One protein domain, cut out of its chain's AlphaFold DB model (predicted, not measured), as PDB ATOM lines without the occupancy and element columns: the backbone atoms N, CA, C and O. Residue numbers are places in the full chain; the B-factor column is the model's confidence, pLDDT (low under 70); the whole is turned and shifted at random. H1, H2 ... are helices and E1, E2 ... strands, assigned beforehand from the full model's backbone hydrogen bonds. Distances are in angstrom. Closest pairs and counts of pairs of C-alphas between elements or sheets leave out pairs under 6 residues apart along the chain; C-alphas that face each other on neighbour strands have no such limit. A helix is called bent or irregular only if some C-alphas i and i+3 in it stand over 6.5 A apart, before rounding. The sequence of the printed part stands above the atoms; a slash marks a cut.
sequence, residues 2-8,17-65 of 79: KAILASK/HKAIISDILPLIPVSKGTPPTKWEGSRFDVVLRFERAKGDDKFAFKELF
ATOM      1  N   LYS A   2     126.764 175.119  19.333       80.19
ATOM      2  CA  LYS A   2     125.716 176.173  19.325       80.19
ATOM      3  C   LYS A   2     124.888 176.237  18.027       80.19
ATOM      4  O   LYS A   2     123.664 176.241  18.090       80.19
ATOM      5  N   ALA A   3     125.543 176.197  16.864       81.81
ATOM      6  CA  ALA A   3     124.853 176.171  15.568       81.81
ATOM      7  C   ALA A   3     123.979 174.914  15.374       81.81
ATOM      8  O   ALA A   3     122.889 174.999  14.816       81.81
ATOM      9  N   ILE A   4     124.417 173.761  15.895       84.44
ATOM     10  CA  ILE A   4     123.675 172.491  15.827       84.44
ATOM     11  C   ILE A   4     122.424 172.567  16.704       84.44
ATOM     12  O   ILE A   4     121.332 172.255  16.243       84.44
ATOM     13  N   LEU A   5     122.551 173.062  17.937       85.56
ATOM     14  CA  LEU A   5     121.407 173.232  18.836       85.56
ATOM     15  C   LEU A   5     120.388 174.237  18.277       85.56
ATOM     16  O   LEU A   5     119.190 174.052  18.455       85.56
ATOM     17  N   ALA A   6     120.825 175.268  17.557       85.81
ATOM     18  CA  ALA A   6     119.928 176.224  16.904       85.81
ATOM     19  C   ALA A   6     119.311 175.708  15.586       85.81
ATOM     20  O   ALA A   6     118.392 176.333  15.053       85.81
ATOM     21  N   SER A   7     119.798 174.587  15.046       86.19
ATOM     22  CA  SER A   7     119.356 174.081  13.747       86.19
ATOM     23  C   SER A   7     117.913 173.573  13.792       86.19
ATOM     24  O   SER A   7     117.444 173.016  14.790       86.19
ATOM     25  N   LYS A   8     117.198 173.777  12.682       85.50
ATOM     26  CA  LYS A   8     115.850 173.247  12.454       85.50
ATOM     27  C   LYS A   8     115.943 172.000  11.576       85.50
ATOM     28  O   LYS A   8     116.773 171.947  10.674       85.50
ATOM     29  N   HIS A  17     133.832 158.412  19.280       83.00
ATOM     30  CA  HIS A  17     132.931 157.881  20.303       83.00
ATOM     31  C   HIS A  17     133.229 158.363  21.735       83.00
ATOM     32  O   HIS A  17     132.299 158.605  22.504       83.00
ATOM     33  N   LYS A  18     134.502 158.575  22.101       81.56
ATOM     34  CA  LYS A  18     134.866 159.097  23.431       81.56
ATOM     35  C   LYS A  18     134.398 160.537  23.617       81.56
ATOM     36  O   LYS A  18     133.782 160.857  24.631       81.56
ATOM     37  N   ALA A  19     134.620 161.365  22.602       88.50
ATOM     38  CA  ALA A  19     134.222 162.764  22.611       88.50
ATOM     39  C   ALA A  19     132.700 162.952  22.462       88.50
ATOM     40  O   ALA A  19     132.168 163.979  22.884       88.50
ATOM     41  N   ILE A  20     131.955 161.951  21.963       89.44
ATOM     42  CA  ILE A  20     130.486 161.958  22.066       89.44
ATOM     43  C   ILE A  20     130.073 162.065  23.537       89.44
ATOM     44  O   ILE A  20     129.303 162.958  23.886       89.44
ATOM     45  N   ILE A  21     130.619 161.210  24.405       90.12
ATOM     46  CA  ILE A  21     130.263 161.188  25.828       90.12
ATOM     47  C   ILE A  21     130.790 162.415  26.572       90.12
ATOM     48  O   ILE A  21     130.034 163.022  27.327       90.12
ATOM     49  N   SER A  22     132.066 162.769  26.394       89.50
ATOM     50  CA  SER A  22     132.697 163.814  27.210       89.50
ATOM     51  C   SER A  22     132.362 165.230  26.750       89.50
ATOM     52  O   SER A  22     132.202 166.114  27.589       89.50
ATOM     53  N   ASP A  23     132.222 165.448  25.439       89.75
ATOM     54  CA  ASP A  23     132.231 166.801  24.875       89.75
ATOM     55  C   ASP A  23     130.887 167.178  24.242       89.75
ATOM     56  O   ASP A  23     130.522 168.352  24.226       89.75
ATOM     57  N   ILE A  24     130.137 166.205  23.708       91.12
ATOM     58  CA  ILE A  24     128.881 166.460  22.983       91.12
ATOM     59  C   ILE A  24     127.666 166.308  23.897       91.12
ATOM     60  O   ILE A  24     126.867 167.243  23.993       91.12
ATOM     61  N   LEU A  25     127.501 165.156  24.558       92.06
ATOM     62  CA  LEU A  25     126.315 164.866  25.371       92.06
ATOM     63  C   LEU A  25     126.048 165.897  26.482       92.06
ATOM     64  O   LEU A  25     124.891 166.305  26.611       92.06
ATOM     65  N   PRO A  26     127.055 166.402  27.226       92.62
ATOM     66  CA  PRO A  26     126.827 167.394  28.281       92.62
ATOM     67  C   PRO A  26     126.307 168.741  27.765       92.62
ATOM     68  O   PRO A  26     125.773 169.535  28.533       92.62
ATOM     69  N   LEU A  27     126.460 169.014  26.465       92.44
ATOM     70  CA  LEU A  27     126.022 170.260  25.838       92.44
ATOM     71  C   LEU A  27     124.570 170.210  25.347       92.44
ATOM     72  O   LEU A  27     124.051 171.237  24.904       92.44
ATOM     73  N   ILE A  28     123.913 169.047  25.387       92.69
ATOM     74  CA  ILE A  28     122.527 168.890  24.943       92.69
ATOM     75  C   ILE A  28     121.600 169.044  26.160       92.69
ATOM     76  O   ILE A  28     121.676 168.241  27.088       92.69
ATOM     77  N   PRO A  29     120.694 170.039  26.182       93.75
ATOM     78  CA  PRO A  29     119.784 170.242  27.304       93.75
ATOM     79  C   PRO A  29     118.676 169.180  27.291       93.75
ATOM     80  O   PRO A  29     117.653 169.334  26.627       93.75
ATOM     81  N   VAL A  30     118.878 168.076  28.010       95.06
ATOM     82  CA  VAL A  30     117.916 166.966  28.077       95.06
ATOM     83  C   VAL A  30     116.923 167.181  29.219       95.06
ATOM     84  O   VAL A  30     117.315 167.390  30.363       95.06
ATOM     85  N   SER A  31     115.625 167.119  28.916       94.06
ATOM     86  CA  SER A  31     114.539 167.201  29.909       94.06
ATOM     87  C   SER A  31     113.945 165.843  30.273       94.06
ATOM     88  O   SER A  31     113.296 165.719  31.310       94.06
ATOM     89  N   LYS A  32     114.136 164.824  29.425       93.94
ATOM     90  CA  LYS A  32     113.570 163.484  29.610       93.94
ATOM     91  C   LYS A  32     114.524 162.408  29.106       93.94
ATOM     92  O   LYS A  32     115.020 162.506  27.989       93.94
ATOM     93  N   GLY A  33     114.679 161.345  29.892       92.75
ATOM     94  CA  GLY A  33     115.651 160.281  29.633       92.75
ATOM     95  C   GLY A  33     117.044 160.642  30.154       92.75
ATOM     96  O   GLY A  33     117.309 161.796  30.483       92.75
ATOM     97  N   THR A  34     117.924 159.646  30.226       92.38
ATOM     98  CA  THR A  34     119.281 159.797  30.769       92.38
ATOM     99  C   THR A  34     120.296 159.377  29.711       92.38
ATOM    100  O   THR A  34     120.385 158.182  29.424       92.38
ATOM    101  N   PRO A  35     121.032 160.322  29.099       93.69
ATOM    102  CA  PRO A  35     122.119 159.992  28.185       93.69
ATOM    103  C   PRO A  35     123.222 159.190  28.890       93.69
ATOM    104  O   PRO A  35     123.423 159.366  30.096       93.69
ATOM    105  N   PRO A  36     123.960 158.333  28.166       91.12
ATOM    106  CA  PRO A  36     125.058 157.578  28.753       91.12
ATOM    107  C   PRO A  36     126.179 158.508  29.228       91.12
ATOM    108  O   PRO A  36     126.519 159.488  28.569       91.12
ATOM    109  N   THR A  37     126.787 158.171  30.364       89.75
ATOM    110  CA  THR A  37     127.928 158.906  30.944       89.75
ATOM    111  C   THR A  37     129.273 158.241  30.659       89.75
ATOM    112  O   THR A  37     130.321 158.791  30.990       89.75
ATOM    113  N   LYS A  38     129.257 157.060  30.034       87.44
ATOM    114  CA  LYS A  38     130.438 156.304  29.617       87.44
ATOM    115  C   LYS A  38     130.164 155.558  28.319       87.44
ATOM    116  O   LYS A  38     129.039 155.126  28.068       87.44
ATOM    117  N   TRP A  39     131.209 155.391  27.515       85.94
ATOM    118  CA  TRP A  39     131.164 154.534  26.337       85.94
ATOM    119  C   TRP A  39     131.624 153.129  26.725       85.94
ATOM    120  O   TRP A  39     132.752 152.952  27.185       85.94
ATOM    121  N   GLU A  40     130.761 152.130  26.551       78.31
ATOM    122  CA  GLU A  40     131.090 150.735  26.855       78.31
ATOM    123  C   GLU A  40     131.921 150.120  25.725       78.31
ATOM    124  O   GLU A  40     131.393 149.557  24.764       78.31
ATOM    125  N   GLY A  41     133.245 150.244  25.859       75.56
ATOM    126  CA  GLY A  41     134.240 149.475  25.113       75.56
ATOM    127  C   GLY A  41     133.995 149.403  23.604       75.56
ATOM    128  O   GLY A  41     134.036 150.414  22.909       75.56
ATOM    129  N   SER A  42     133.779 148.183  23.102       77.19
ATOM    130  CA  SER A  42     133.738 147.832  21.676       77.19
ATOM    131  C   SER A  42     132.373 148.014  20.998       77.19
ATOM    132  O   SER A  42     132.157 147.466  19.918       77.19
ATOM    133  N   ARG A  43     131.421 148.714  21.623       82.12
ATOM    134  CA  ARG A  43     130.117 148.991  21.005       82.12
ATOM    135  C   ARG A  43     130.257 150.114  19.981       82.12
ATOM    136  O   ARG A  43     130.672 151.213  20.330       82.12
ATOM    137  N   PHE A  44     129.888 149.844  18.731       78.94
ATOM    138  CA  PHE A  44     129.868 150.840  17.648       78.94
ATOM    139  C   PHE A  44     128.484 150.954  16.983       78.94
ATOM    140  O   PHE A  44     128.219 151.915  16.268       78.94
ATOM    141  N   ASP A  45     127.580 150.018  17.270       83.50
ATOM    142  CA  ASP A  45     126.194 149.917  16.802       83.50
ATOM    143  C   ASP A  45     125.228 150.791  17.627       83.50
ATOM    144  O   ASP A  45     124.163 150.344  18.049       83.50
ATOM    145  N   VAL A  46     125.606 152.042  17.909       83.06
ATOM    146  CA  VAL A  46     124.869 152.909  18.842       83.06
ATOM    147  C   VAL A  46     124.250 154.093  18.115       83.06
ATOM    148  O   VAL A  46     124.937 154.862  17.446       83.06
ATOM    149  N   VAL A  47     122.943 154.290  18.306       88.81
ATOM    150  CA  VAL A  47     122.225 155.472  17.819       88.81
ATOM    151  C   VAL A  47     121.577 156.195  18.995       88.81
ATOM    152  O   VAL A  47     120.628 155.709  19.609       88.81
ATOM    153  N   LEU A  48     122.072 157.397  19.285       92.19
ATOM    154  CA  LEU A  48     121.551 158.273  20.334       92.19
ATOM    155  C   LEU A  48     120.585 159.288  19.712       92.19
ATOM    156  O   LEU A  48     121.005 160.187  18.983       92.19
ATOM    157  N   ARG A  49     119.280 159.150  19.975       94.69
ATOM    158  CA  ARG A  49     118.251 160.052  19.443       94.69
ATOM    159  C   ARG A  49     117.901 161.130  20.462       94.69
ATOM    160  O   ARG A  49     117.517 160.830  21.591       94.69
ATOM    161  N   PHE A  50     117.937 162.377  20.001       94.56
ATOM    162  CA  PHE A  50     117.465 163.552  20.727       94.56
ATOM    163  C   PHE A  50     116.319 164.185  19.946       94.56
ATOM    164  O   PHE A  50     116.494 164.627  18.812       94.56
ATOM    165  N   GLU A  51     115.134 164.200  20.540       94.50
ATOM    166  CA  GLU A  51     113.931 164.760  19.937       94.50
ATOM    167  C   GLU A  51     113.534 166.042  20.658       94.50
ATOM    168  O   GLU A  51     113.452 166.067  21.882       94.50
ATOM    169  N   ARG A  52     113.277 167.105  19.899       92.62
ATOM    170  CA  ARG A  52     112.854 168.402  20.428       92.62
ATOM    171  C   ARG A  52     111.523 168.792  19.819       92.62
ATOM    172  O   ARG A  52     111.387 168.810  18.595       92.62
ATOM    173  N   ALA A  53     110.555 169.105  20.670       88.75
ATOM    174  CA  ALA A  53     109.246 169.552  20.224       88.75
ATOM    175  C   ALA A  53     109.330 170.941  19.569       88.75
ATOM    176  O   ALA A  53     110.265 171.716  19.785       88.75
ATOM    177  N   LYS A  54     108.338 171.274  18.739       85.62
ATOM    178  CA  LYS A  54     108.285 172.578  18.070       85.62
ATOM    179  C   LYS A  54     108.181 173.696  19.115       85.62
ATOM    180  O   LYS A  54     107.196 173.760  19.839       85.62
ATOM    181  N   GLY A  55     109.164 174.594  19.128       83.50
ATOM    182  CA  GLY A  55     109.214 175.728  20.057       83.50
ATOM    183  C   GLY A  55     109.825 175.414  21.425       83.50
ATOM    184  O   GLY A  55     109.937 176.324  22.235       83.50
ATOM    185  N   ASP A  56     110.239 174.167  21.665       86.88
ATOM    186  CA  ASP A  56     110.980 173.774  22.864       86.88
ATOM    187  C   ASP A  56     112.485 174.017  22.654       86.88
ATOM    188  O   ASP A  56     112.977 174.001  21.520       86.88
ATOM    189  N   ASP A  57     113.216 174.243  23.739       87.00
ATOM    190  CA  ASP A  57     114.673 174.332  23.782       87.00
ATOM    191  C   ASP A  57     115.317 173.049  24.331       87.00
ATOM    192  O   ASP A  57     116.496 172.800  24.057       87.00
ATOM    193  N   LYS A  58     114.541 172.198  25.018       93.06
ATOM    194  CA  LYS A  58     114.990 170.938  25.618       93.06
ATOM    195  C   LYS A  58     114.683 169.720  24.750       93.06
ATOM    196  O   LYS A  58     113.789 169.716  23.907       93.06
ATOM    197  N   PHE A  59     115.447 168.654  24.975       94.88
ATOM    198  CA  PHE A  59     115.379 167.415  24.208       94.88
ATOM    199  C   PHE A  59     114.910 166.238  25.072       94.88
ATOM    200  O   PHE A  59     115.328 166.076  26.219       94.88
ATOM    201  N   ALA A  60     114.092 165.367  24.490       96.00
ATOM    202  CA  ALA A  60     113.841 164.024  24.986       96.00
ATOM    203  C   ALA A  60     114.872 163.062  24.383       96.00
ATOM    204  O   ALA A  60     115.055 163.009  23.164       96.00
ATOM    205  N   PHE A  61     115.538 162.297  25.239       96.06
ATOM    206  CA  PHE A  61     116.556 161.330  24.859       96.06
ATOM    207  C   PHE A  61     115.988 159.908  24.773       96.06
ATOM    208  O   PHE A  61     115.205 159.478  25.626       96.06
ATOM    209  N   LYS A  62     116.436 159.161  23.760       94.75
ATOM    210  CA  LYS A  62     116.241 157.715  23.639       94.75
ATOM    211  C   LYS A  62     117.400 157.079  22.872       94.75
ATOM    212  O   LYS A  62     117.775 157.560  21.807       94.75
ATOM    213  N   GLU A  63     117.903 155.953  23.361       92.31
ATOM    214  CA  GLU A  63     118.809 155.096  22.593       92.31
ATOM    215  C   GLU A  63     118.011 154.174  21.659       92.31
ATOM    216  O   GLU A  63     116.963 153.633  22.032       92.31
ATOM    217  N   LEU A  64     118.476 154.037  20.419       90.94
ATOM    218  CA  LEU A  64     117.899 153.151  19.417       90.94
ATOM    219  C   LEU A  64     118.864 151.999  19.129       90.94
ATOM    220  O   LEU A  64     120.069 152.204  19.018       90.94
ATOM    221  N   PHE A  65     118.300 150.806  18.946       89.12
ATOM    222  CA  PHE A  65     119.038 149.565  18.698       89.12
ATOM    223  C   PHE A  65     118.596 148.977  17.358       89.12
ATOM    224  O   PHE A  65     117.694 148.137  17.331       89.12
TER     225      PHE A  65
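This is residues 2 to 8 and 17 to 65 of the 79 residues of an uncharacterized protein of Chiloscyllium punctatum (UniProt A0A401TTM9). A narrow hairpin of E2 and E3 forms a small sheet with short E1 beside the start of E3, while H1 and H2 stand off from it as separate pieces. The hairpin's turn, residues 52 to 58, lies toward one end of the long axis, and the loop of residues 33 to 46 reaches the other. The printed part has 56 residues, with two named helices and three named strands in the order H1, H2, E1, E2, E3 along the chain; helices hold 16 and strands 14 of the 30 residues in named elements, the sheet, E1 E3 E2, is mixed, and the class is mixed, helices and strands. It is only just compact, close to loose, with a radius of gyration of the C-alphas of 11.8 A, and spans 37 by 22 by 17 A.

E3, residues 59 to 64, is the inner strand. E2, residues 47 to 51, is its antiparallel neighbour at 153 degrees, a hairpin; N 62 and O 49 are 2.9 A apart, within hydrogen-bond range. E1, residues 30 to 32, is parallel to E3, with N 31 and O 59 2.9 A apart. The pairing is staggered: E3 pairs with E1 over residues 59 to 60 and with E2 over 60 to 64. H2, residues 17 to 27, and H1, residues 2 to 6, are not on the sheet and are apart from each other. In H1 the O i to N i+4 pair is within hydrogen-bond range; in H2 3 of 7 are, beside 3 of 8 O i to N i+3 pairs.

E3 is 15.3 A long, E2 12.6 A, E1 5.8 A, H2 15.2 A and H1 6.3 A. H1 begins at C-alpha 2 (125.716, 176.173, 19.325), and E3 ends at C-alpha 64 (117.899, 153.151, 19.417). H2 is irregular, but only just: C-alphas 22 and 25 are 6.7 A apart.

The C-alphas farthest apart, of Ser 42 and Gly 55, are 37.2 A apart. Residues 9 to 16 are not printed, and C-alphas 8 and 17 are 24.3 A apart across the cut. E1 to E2 is a long link. No printed residue is under 70 in pLDDT.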